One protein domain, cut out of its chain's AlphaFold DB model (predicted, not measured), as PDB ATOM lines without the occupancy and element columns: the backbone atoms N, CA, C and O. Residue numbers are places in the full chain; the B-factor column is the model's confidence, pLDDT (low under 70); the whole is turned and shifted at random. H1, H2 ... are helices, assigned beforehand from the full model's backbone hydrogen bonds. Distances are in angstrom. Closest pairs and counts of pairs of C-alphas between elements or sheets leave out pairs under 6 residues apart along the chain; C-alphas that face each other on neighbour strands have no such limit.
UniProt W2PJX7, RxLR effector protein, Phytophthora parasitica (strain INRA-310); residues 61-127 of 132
ATOM      1  N   SER A  61       4.973 -15.965 -19.268       42.56
ATOM      2  CA  SER A  61       5.449 -14.654 -19.798       42.56
ATOM      3  C   SER A  61       4.296 -13.708 -20.219       42.56
ATOM      4  O   SER A  61       4.470 -12.771 -20.997       42.56
ATOM      5  N   ASN A  62       3.085 -13.927 -19.689       48.69
ATOM      6  CA  ASN A  62       1.830 -13.471 -20.306       48.69
ATOM      7  C   ASN A  62       1.421 -12.012 -20.000       48.69
ATOM      8  O   ASN A  62       0.435 -11.511 -20.536       48.69
ATOM      9  N   THR A  63       2.128 -11.294 -19.124       47.84
ATOM     10  CA  THR A  63       1.716  -9.948 -18.675       47.84
ATOM     11  C   THR A  63       1.904  -8.872 -19.737       47.84
ATOM     12  O   THR A  63       1.011  -8.048 -19.905       47.84
ATOM     13  N   LYS A  64       3.015  -8.886 -20.485       51.03
ATOM     14  CA  LYS A  64       3.252  -7.895 -21.551       51.03
ATOM     15  C   LYS A  64       2.283  -8.082 -22.713       51.03
ATOM     16  O   LYS A  64       1.635  -7.119 -23.108       51.03
ATOM     17  N   VAL A  65       2.130  -9.323 -23.179       53.31
ATOM     18  CA  VAL A  65       1.198  -9.657 -24.262       53.31
ATOM     19  C   VAL A  65      -0.226  -9.314 -23.834       53.31
ATOM     20  O   VAL A  65      -0.892  -8.557 -24.527       53.31
ATOM     21  N   SER A  66      -0.670  -9.741 -22.643       55.84
ATOM     22  CA  SER A  66      -2.035  -9.468 -22.166       55.84
ATOM     23  C   SER A  66      -2.369  -7.976 -22.019       55.84
ATOM     24  O   SER A  66      -3.505  -7.584 -22.281       55.84
ATOM     25  N   THR A  67      -1.408  -7.116 -21.664       60.94
ATOM     26  CA  THR A  67      -1.649  -5.662 -21.651       60.94
ATOM     27  C   THR A  67      -1.718  -5.040 -23.040       60.94
ATOM     28  O   THR A  67      -2.402  -4.027 -23.189       60.94
ATOM     29  N   THR A  68      -1.055  -5.630 -24.040       72.25
ATOM     30  CA  THR A  68      -1.167  -5.195 -25.439       72.25
ATOM     31  C   THR A  68      -2.603  -5.361 -25.925       72.25
ATOM     32  O   THR A  68      -3.164  -4.417 -26.465       72.25
ATOM     33  N   TRP A  69      -3.257  -6.476 -25.580       69.81
ATOM     34  CA  TRP A  69      -4.656  -6.751 -25.943       69.81
ATOM     35  C   TRP A  69      -5.662  -5.700 -25.463       69.81
ATOM     36  O   TRP A  69      -6.679  -5.488 -26.107       69.81
ATOM     37  N   LEU A  70      -5.407  -5.044 -24.325       77.44
ATOM     38  CA  LEU A  70      -6.283  -3.976 -23.830       77.44
ATOM     39  C   LEU A  70      -6.046  -2.636 -24.533       77.44
ATOM     40  O   LEU A  70      -6.903  -1.758 -24.460       77.44
ATOM     41  N   ARG A  71      -4.868  -2.445 -25.125       74.44
ATOM     42  CA  ARG A  71      -4.443  -1.187 -25.752       74.44
ATOM     43  C   ARG A  71      -4.619  -1.187 -27.264       74.44
ATOM     44  O   ARG A  71      -4.476  -0.135 -27.870       74.44
ATOM     45  N   ASP A  72      -4.893  -2.344 -27.843       77.38
ATOM     46  CA  ASP A  72      -5.057  -2.497 -29.275       77.38
ATOM     47  C   ASP A  72      -6.488  -2.144 -29.690       77.38
ATOM     48  O   ASP A  72      -7.450  -2.716 -29.175       77.38
ATOM     49  N   THR A  73      -6.636  -1.173 -30.592       75.62
ATOM     50  CA  THR A  73      -7.952  -0.726 -31.071       75.62
ATOM     51  C   THR A  73      -8.617  -1.812 -31.904       75.62
ATOM     52  O   THR A  73      -9.829  -1.982 -31.790       75.62
ATOM     53  N   THR A  74      -7.814  -2.566 -32.662       79.69
ATOM     54  CA  THR A  74      -8.268  -3.582 -33.617       79.69
ATOM     55  C   THR A  74      -9.005  -4.711 -32.914       79.69
ATOM     56  O   THR A  74     -10.015  -5.190 -33.408       79.69
ATOM     57  N   VAL A  75      -8.580  -5.051 -31.693       77.06
ATOM     58  CA  VAL A  75      -9.242  -6.046 -30.844       77.06
ATOM     59  C   VAL A  75     -10.670  -5.621 -30.508       77.06
ATOM     60  O   VAL A  75     -11.574  -6.450 -30.525       77.06
ATOM     61  N   TYR A  76     -10.897  -4.343 -30.200       76.88
ATOM     62  CA  TYR A  76     -12.244  -3.855 -29.900       76.88
ATOM     63  C   TYR A  76     -13.089  -3.708 -31.161       76.88
ATOM     64  O   TYR A  76     -14.272  -4.033 -31.120       76.88
ATOM     65  N   ASP A  77     -12.488  -3.268 -32.268       78.81
ATOM     66  CA  ASP A  77     -13.168  -3.197 -33.563       78.81
ATOM     67  C   ASP A  77     -13.628  -4.584 -34.013       78.81
ATOM     68  O   ASP A  77     -14.793  -4.740 -34.375       78.81
ATOM     69  N   ASP A  78     -12.779  -5.604 -33.885       77.88
ATOM     70  CA  ASP A  78     -13.120  -6.995 -34.187       77.88
ATOM     71  C   ASP A  78     -14.240  -7.520 -33.287       77.88
ATOM     72  O   ASP A  78     -15.165  -8.145 -33.791       77.88
ATOM     73  N   ILE A  79     -14.219  -7.243 -31.977       76.62
ATOM     74  CA  ILE A  79     -15.301  -7.662 -31.062       76.62
ATOM     75  C   ILE A  79     -16.641  -7.007 -31.439       76.62
ATOM     76  O   ILE A  79     -17.705  -7.600 -31.242       76.62
ATOM     77  N   LEU A  80     -16.609  -5.764 -31.927       75.69
ATOM     78  CA  LEU A  80     -17.806  -5.000 -32.279       75.69
ATOM     79  C   LEU A  80     -18.344  -5.348 -33.675       75.69
ATOM     80  O   LEU A  80     -19.559  -5.338 -33.866       75.69
ATOM     81  N   THR A  81     -17.463  -5.634 -34.637       75.12
ATOM     82  CA  THR A  81     -17.818  -5.939 -36.035       75.12
ATOM     83  C   THR A  81     -18.087  -7.418 -36.250       75.12
ATOM     84  O   THR A  81     -19.118  -7.788 -36.813       75.12
ATOM     85  N   ASN A  82     -17.203  -8.281 -35.758       62.41
ATOM     86  CA  ASN A  82     -17.418  -9.710 -35.749       62.41
ATOM     87  C   ASN A  82     -18.146 -10.053 -34.453       62.41
ATOM     88  O   ASN A  82     -17.535 -10.205 -33.401       62.41
ATOM     89  N   ALA A  83     -19.461 -10.271 -34.533       56.34
ATOM     90  CA  ALA A  83     -20.295 -10.796 -33.440       56.34
ATOM     91  C   ALA A  83     -19.847 -12.186 -32.900       56.34
ATOM     92  O   ALA A  83     -20.568 -12.838 -32.141       56.34
ATOM     93  N   GLY A  84     -18.665 -12.663 -33.300       54.09
ATOM     94  CA  GLY A  84     -17.954 -13.792 -32.739       54.09
ATOM     95  C   GLY A  84     -17.177 -13.360 -31.501       54.09
ATOM     96  O   GLY A  84     -16.310 -12.498 -31.556       54.09
ATOM     97  N   PHE A  85     -17.485 -14.014 -30.386       57.94
ATOM     98  CA  PHE A  85     -16.883 -13.889 -29.057       57.94
ATOM     99  C   PHE A  85     -15.424 -14.390 -29.046       57.94
ATOM    100  O   PHE A  85     -15.066 -15.320 -28.318       57.94
ATOM    101  N   THR A  86     -14.607 -13.827 -29.931       65.25
ATOM    102  CA  THR A  86     -13.268 -14.265 -30.299       65.25
ATOM    103  C   THR A  86     -12.323 -14.144 -29.111       65.25
ATOM    104  O   THR A  86     -12.474 -13.297 -28.232       65.25
ATOM    105  N   THR A  87     -11.368 -15.065 -29.074       71.38
ATOM    106  CA  THR A  87     -10.122 -15.181 -28.297       71.38
ATOM    107  C   THR A  87      -9.798 -14.111 -27.235       71.38
ATOM    108  O   THR A  87      -9.409 -14.474 -26.124       71.38
ATOM    109  N   ALA A  88      -9.990 -12.818 -27.511       75.88
ATOM    110  CA  ALA A  88      -9.853 -11.707 -26.571       75.88
ATOM    111  C   ALA A  88     -10.585 -11.924 -25.231       75.88
ATOM    112  O   ALA A  88      -9.973 -11.772 -24.172       75.88
ATOM    113  N   PHE A  89     -11.854 -12.358 -25.229       82.31
ATOM    114  CA  PHE A  89     -12.567 -12.631 -23.969       82.31
ATOM    115  C   PHE A  89     -11.966 -13.811 -23.195       82.31
ATOM    116  O   PHE A  89     -11.909 -13.778 -21.960       82.31
ATOM    117  N   GLY A  90     -11.461 -14.825 -23.906       79.50
ATOM    118  CA  GLY A  90     -10.707 -15.939 -23.332       79.50
ATOM    119  C   GLY A  90      -9.434 -15.463 -22.638       79.50
ATOM    120  O   GLY A  90      -9.213 -15.772 -21.464       79.50
ATOM    121  N   ILE A  91      -8.656 -14.621 -23.319       77.94
ATOM    122  CA  ILE A  91      -7.438 -14.005 -22.784       77.94
ATOM    123  C   ILE A  91      -7.767 -13.148 -21.558       77.94
ATOM    124  O   ILE A  91      -7.096 -13.256 -20.529       77.94
ATOM    125  N   TRP A  92      -8.812 -12.322 -21.607       84.31
ATOM    126  CA  TRP A  92      -9.210 -11.483 -20.474       84.31
ATOM    127  C   TRP A  92      -9.680 -12.314 -19.276       84.31
ATOM    128  O   TRP A  92      -9.340 -11.995 -18.136       84.31
ATOM    129  N   LYS A  93     -10.421 -13.407 -19.508       81.88
ATOM    130  CA  LYS A  93     -10.839 -14.357 -18.461       81.88
ATOM    131  C   LYS A  93      -9.633 -15.066 -17.842       81.88
ATOM    132  O   LYS A  93      -9.525 -15.104 -16.618       81.88
ATOM    133  N   GLN A  94      -8.698 -15.556 -18.659       81.44
ATOM    134  CA  GLN A  94      -7.472 -16.213 -18.195       81.44
ATOM    135  C   GLN A  94      -6.596 -15.265 -17.365       81.44
ATOM    136  O   GLN A  94      -6.070 -15.653 -16.323       81.44
ATOM    137  N   ASN A  95      -6.491 -14.005 -17.786       78.50
ATOM    138  CA  ASN A  95      -5.735 -12.974 -17.076       78.50
ATOM    139  C   ASN A  95      -6.522 -12.305 -15.933       78.50
ATOM    140  O   ASN A  95      -6.025 -11.352 -15.329       78.50
ATOM    141  N   LYS A  96      -7.733 -12.792 -15.618       82.31
ATOM    142  CA  LYS A  96      -8.611 -12.280 -14.550       82.31
ATOM    143  C   LYS A  96      -8.844 -10.767 -14.634       82.31
ATOM    144  O   LYS A  96      -8.840 -10.067 -13.621       82.31
ATOM    145  N   TYR A  97      -9.020 -10.241 -15.842       83.88
ATOM    146  CA  TYR A  97      -9.297  -8.821 -16.023       83.88
ATOM    147  C   TYR A  97     -10.672  -8.472 -15.456       83.88
ATOM    148  O   TYR A  97     -11.659  -9.172 -15.676       83.88
ATOM    149  N   SER A  98     -10.726  -7.396 -14.673       85.38
ATOM    150  CA  SER A  98     -11.987  -6.856 -14.183       85.38
ATOM    151  C   SER A  98     -12.658  -6.023 -15.269       85.38
ATOM    152  O   SER A  98     -11.992  -5.439 -16.124       85.38
ATOM    153  N   GLU A  99     -13.980  -5.916 -15.192       87.38
ATOM    154  CA  GLU A  99     -14.763  -5.058 -16.085       87.38
ATOM    155  C   GLU A  99     -14.255  -3.615 -16.038       87.38
ATOM    156  O   GLU A  99     -13.955  -3.045 -17.077       87.38
ATOM    157  N   GLY A 100     -13.988  -3.080 -14.841       87.50
ATOM    158  CA  GLY A 100     -13.414  -1.741 -14.690       87.50
ATOM    159  C   GLY A 100     -12.047  -1.565 -15.367       87.50
ATOM    160  O   GLY A 100     -11.723  -0.467 -15.822       87.50
ATOM    161  N   LYS A 101     -11.242  -2.632 -15.491       88.06
ATOM    162  CA  LYS A 101      -9.971  -2.585 -16.232       88.06
ATOM    163  C   LYS A 101     -10.207  -2.477 -17.741       88.06
ATOM    164  O   LYS A 101      -9.498  -1.714 -18.393       88.06
ATOM    165  N   ILE A 102     -11.193  -3.203 -18.264       86.06
ATOM    166  CA  ILE A 102     -11.598  -3.165 -19.677       86.06
ATOM    167  C   ILE A 102     -12.198  -1.792 -20.002       86.06
ATOM    168  O   ILE A 102     -11.720  -1.120 -20.911       86.06
ATOM    169  N   THR A 103     -13.134  -1.305 -19.181       89.06
ATOM    170  CA  THR A 103     -13.730   0.035 -19.306       89.06
ATOM    171  C   THR A 103     -12.668   1.127 -19.339       89.06
ATOM    172  O   THR A 103     -12.656   1.965 -20.235       89.06
ATOM    173  N   ARG A 104     -11.717   1.108 -18.395       88.00
ATOM    174  CA  ARG A 104     -10.640   2.106 -18.350       88.00
ATOM    175  C   ARG A 104      -9.743   2.049 -19.585       88.00
ATOM    176  O   ARG A 104      -9.192   3.076 -19.967       88.00
ATOM    177  N   ALA A 105      -9.553   0.873 -20.174       87.19
ATOM    178  CA  ALA A 105      -8.767   0.720 -21.388       87.19
ATOM    179  C   ALA A 105      -9.511   1.276 -22.611       87.19
ATOM    180  O   ALA A 105      -8.947   2.096 -23.324       87.19
ATOM    181  N   MET A 106     -10.790   0.939 -22.781       86.81
ATOM    182  CA  MET A 106     -11.625   1.465 -23.867       86.81
ATOM    183  C   MET A 106     -11.817   2.983 -23.787       86.81
ATOM    184  O   MET A 106     -11.690   3.667 -24.800       86.81
ATOM    185  N   ASN A 107     -11.998   3.529 -22.581       87.44
ATOM    186  CA  ASN A 107     -12.046   4.979 -22.364       87.44
ATOM    187  C   ASN A 107     -10.750   5.673 -22.808       87.44
ATOM    188  O   ASN A 107     -10.792   6.758 -23.378       87.44
ATOM    189  N   LYS A 108      -9.585   5.050 -22.587       88.56
ATOM    190  CA  LYS A 108      -8.299   5.588 -23.066       88.56
ATOM    191  C   LYS A 108      -8.162   5.555 -24.586       88.56
ATOM    192  O   LYS A 108      -7.358   6.308 -25.119       88.56
ATOM    193  N   LEU A 109      -8.912   4.683 -25.252       84.00
ATOM    194  CA  LEU A 109      -8.962   4.579 -26.709       84.00
ATOM    195  C   LEU A 109     -10.036   5.482 -27.329       84.00
ATOM    196  O   LEU A 109     -10.218   5.447 -28.539       84.00
ATOM    197  N   GLY A 110     -10.750   6.280 -26.526       86.25
ATOM    198  CA  GLY A 110     -11.791   7.183 -27.019       86.25
ATOM    199  C   GLY A 110     -13.068   6.475 -27.476       86.25
ATOM    200  O   GLY A 110     -13.811   7.035 -28.274       86.25
ATOM    201  N   ARG A 111     -13.323   5.252 -26.994       85.56
ATOM    202  CA  ARG A 111     -14.555   4.514 -27.310       85.56
ATOM    203  C   ARG A 111     -15.761   5.113 -26.602       85.56
ATOM    204  O   ARG A 111     -15.661   5.607 -25.481       85.56
ATOM    205  N   THR A 112     -16.902   5.035 -27.271       89.12
ATOM    206  CA  THR A 112     -18.181   5.510 -26.749       89.12
ATOM    207  C   THR A 112     -18.698   4.595 -25.640       89.12
ATOM    208  O   THR A 112     -18.364   3.409 -25.574       89.12
ATOM    209  N   GLN A 113     -19.549   5.139 -24.767       85.81
ATOM    210  CA  GLN A 113     -20.151   4.358 -23.684       85.81
ATOM    211  C   GLN A 113     -20.984   3.182 -24.224       85.81
ATOM    212  O   GLN A 113     -20.911   2.088 -23.671       85.81
ATOM    213  N   ASP A 114     -21.678   3.365 -25.351       87.75
ATOM    214  CA  ASP A 114     -22.472   2.309 -25.991       87.75
ATOM    215  C   ASP A 114     -21.605   1.135 -26.476       87.75
ATOM    216  O   ASP A 114     -21.967  -0.033 -26.314       87.75
ATOM    217  N   GLU A 115     -20.435   1.420 -27.059       85.69
ATOM    218  CA  GLU A 115     -19.466   0.392 -27.459       85.69
ATOM    219  C   GLU A 115     -18.911  -0.350 -26.240       85.69
ATOM    220  O   GLU A 115     -18.802  -1.579 -26.252       85.69
ATOM    221  N   ILE A 116     -18.590   0.385 -25.172       87.50
ATOM    222  CA  ILE A 116     -18.119  -0.189 -23.908       87.50
ATOM    223  C   ILE A 116     -19.168  -1.137 -23.335       87.50
ATOM    224  O   ILE A 116     -18.839  -2.271 -22.981       87.50
ATOM    225  N   ASP A 117     -20.427  -0.716 -23.285       89.25
ATOM    226  CA  ASP A 117     -21.514  -1.519 -22.735       89.25
ATOM    227  C   ASP A 117     -21.752  -2.788 -23.562       89.25
ATOM    228  O   ASP A 117     -21.944  -3.866 -22.990       89.25
ATOM    229  N   ARG A 118     -21.642  -2.716 -24.897       85.56
ATOM    230  CA  ARG A 118     -21.705  -3.897 -25.777       85.56
ATOM    231  C   ARG A 118     -20.575  -4.886 -25.493       85.56
ATOM    232  O   ARG A 118     -20.837  -6.081 -25.321       85.56
ATOM    233  N   VAL A 119     -19.334  -4.405 -25.388       85.12
ATOM    234  CA  VAL A 119     -18.164  -5.249 -25.094       85.12
ATOM    235  C   VAL A 119     -18.276  -5.874 -23.702       85.12
ATOM    236  O   VAL A 119     -18.053  -7.077 -23.544       85.12
ATOM    237  N   LEU A 120     -18.672  -5.100 -22.689       87.94
ATOM    238  CA  LEU A 120     -18.857  -5.597 -21.324       87.94
ATOM    239  C   LEU A 120     -19.995  -6.612 -21.226       87.94
ATOM    240  O   LEU A 120     -19.845  -7.627 -20.544       87.94
ATOM    241  N   ALA A 121     -21.114  -6.383 -21.917       87.06
ATOM    242  CA  ALA A 121     -22.210  -7.342 -21.983       87.06
ATOM    243  C   ALA A 121     -21.747  -8.669 -22.604       87.06
ATOM    244  O   ALA A 121     -22.058  -9.740 -22.074       87.06
ATOM    245  N   GLY A 122     -20.952  -8.607 -23.679       83.56
ATOM    246  CA  GLY A 122     -20.321  -9.778 -24.287       83.56
ATOM    247  C   GLY A 122     -19.382 -10.505 -23.320       83.56
ATOM    248  O   GLY A 122     -19.501 -11.717 -23.113       83.56
ATOM    249  N   TYR A 123     -18.510  -9.758 -22.643       84.69
ATOM    250  CA  TYR A 123     -17.557 -10.311 -21.684       84.69
ATOM    251  C   TYR A 123     -18.243 -10.960 -20.474       84.69
ATOM    252  O   TYR A 123     -17.862 -12.057 -20.067       84.69
ATOM    253  N   ARG A 124     -19.295 -10.340 -19.920       85.50
ATOM    254  CA  ARG A 124     -20.102 -10.907 -18.824       85.50
ATOM    255  C   ARG A 124     -20.749 -12.225 -19.224       85.50
ATOM    256  O   ARG A 124     -20.646 -13.201 -18.479       85.50
ATOM    257  N   LYS A 125     -21.367 -12.270 -20.410       83.44
ATOM    258  CA  LYS A 125     -21.943 -13.503 -20.964       83.44
ATOM    259  C   LYS A 125     -20.873 -14.594 -21.049       83.44
ATOM    260  O   LYS A 125     -21.067 -15.664 -20.485       83.44
ATOM    261  N   PHE A 126     -19.709 -14.297 -21.628       79.75
ATOM    262  CA  PHE A 126     -18.598 -15.247 -21.761       79.75
ATOM    263  C   PHE A 126     -18.000 -15.704 -20.417       79.75
ATOM    264  O   PHE A 126     -17.669 -16.878 -20.216       79.75
ATOM    265  N   LYS A 127     -17.858 -14.790 -19.453       76.00
ATOM    266  CA  LYS A 127     -17.335 -15.094 -18.116       76.00
ATOM    267  C   LYS A 127     -18.199 -16.138 -17.404       76.00
ATOM    268  O   LYS A 127     -17.641 -17.026 -16.759       76.00
TER     269      LYS A 127
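This is residues 61 to 127 of the 132 residues of the protein "RxLR effector protein" of Phytophthora parasitica (strain INRA-310) (UniProt W2PJX7). Five short helices are gathered in a small crossed cluster: H5, the longest, lies along one side with H2, H3 and H4 packed on it, and H1 lies on the other side, away from H5, packed on H4 and more slightly on H3. H4 and H5 fold back on each other as a helical hairpin, while the centres of H2, H3 and H4 make a triangle between H1 and H5. The printed part has 67 residues with five named helices, H1 to H5 in order along the chain, and no named strand; the class is all helix. It is compact, with a radius of gyration of the C-alphas of 10.8 A, and spans 33 by 23 by 20 A.

Find C-alpha 113 at (-20.151, 4.358, -23.684); from there H5, residues 113 to 127, runs 20.4 A to C-alpha 127 at (-17.335, -15.094, -18.116). Before it, look for H4 at residues 99 to 108, 14.3 A long, and H3 at residues 88 to 94, 9.8 A long. H2 is residues 73 to 81, 12.2 A long. H1, residues 62 to 71, begins at C-alpha 62 (1.830, -13.471, -20.306) and runs 14.8 A.

Start at H5, the hub, which touches three helices. With residues 116 to 120 alone it touches H4, closest at the C-alphas of Thr 103 and Ile 116, 6.4 A apart; this hairpin has a shallow tilt of 32 degrees, only just short of steep, opposite ways. With residues 115 to 119 alone it touches H2, about perpendicular at 79 degrees, the closest C-alphas being those of Ile 79 and Val 119 at 7.0 A. With residues 123 to 127 alone it touches H3 at a steep tilt of 50 degrees, the same way; the closest C-alphas are those of Phe 89 and Tyr 123, 6.0 A apart. Farther out, H1 touches H4 at a steep tilt of 55 degrees, the same way, with the C-alphas of Leu 70 and Ala 105 closest at 5.8 A. H1 only just touches H3, with 3 pairs of C-alphas within 8 A, the closest those of Ser 66 and Ile 91 at 7.1 A. H1 and H5 are apart. In H2, H3, H4 and H5 every O i to N i+4 pair is within hydrogen-bond range; in H1, 4 of 6 are.

The two C-alphas farthest apart, those of Ser 61 and Asp 114, are 33.3 A apart. The printed part has no cut. The links H1 to H2, H3 to H4 and H4 to H5 are tight, and H2 to H3 is short. Look at the B-factor column: the mean pLDDT of the printed part is 77.3, with residues 61 to 67, 69 and 82 to 86 under 70.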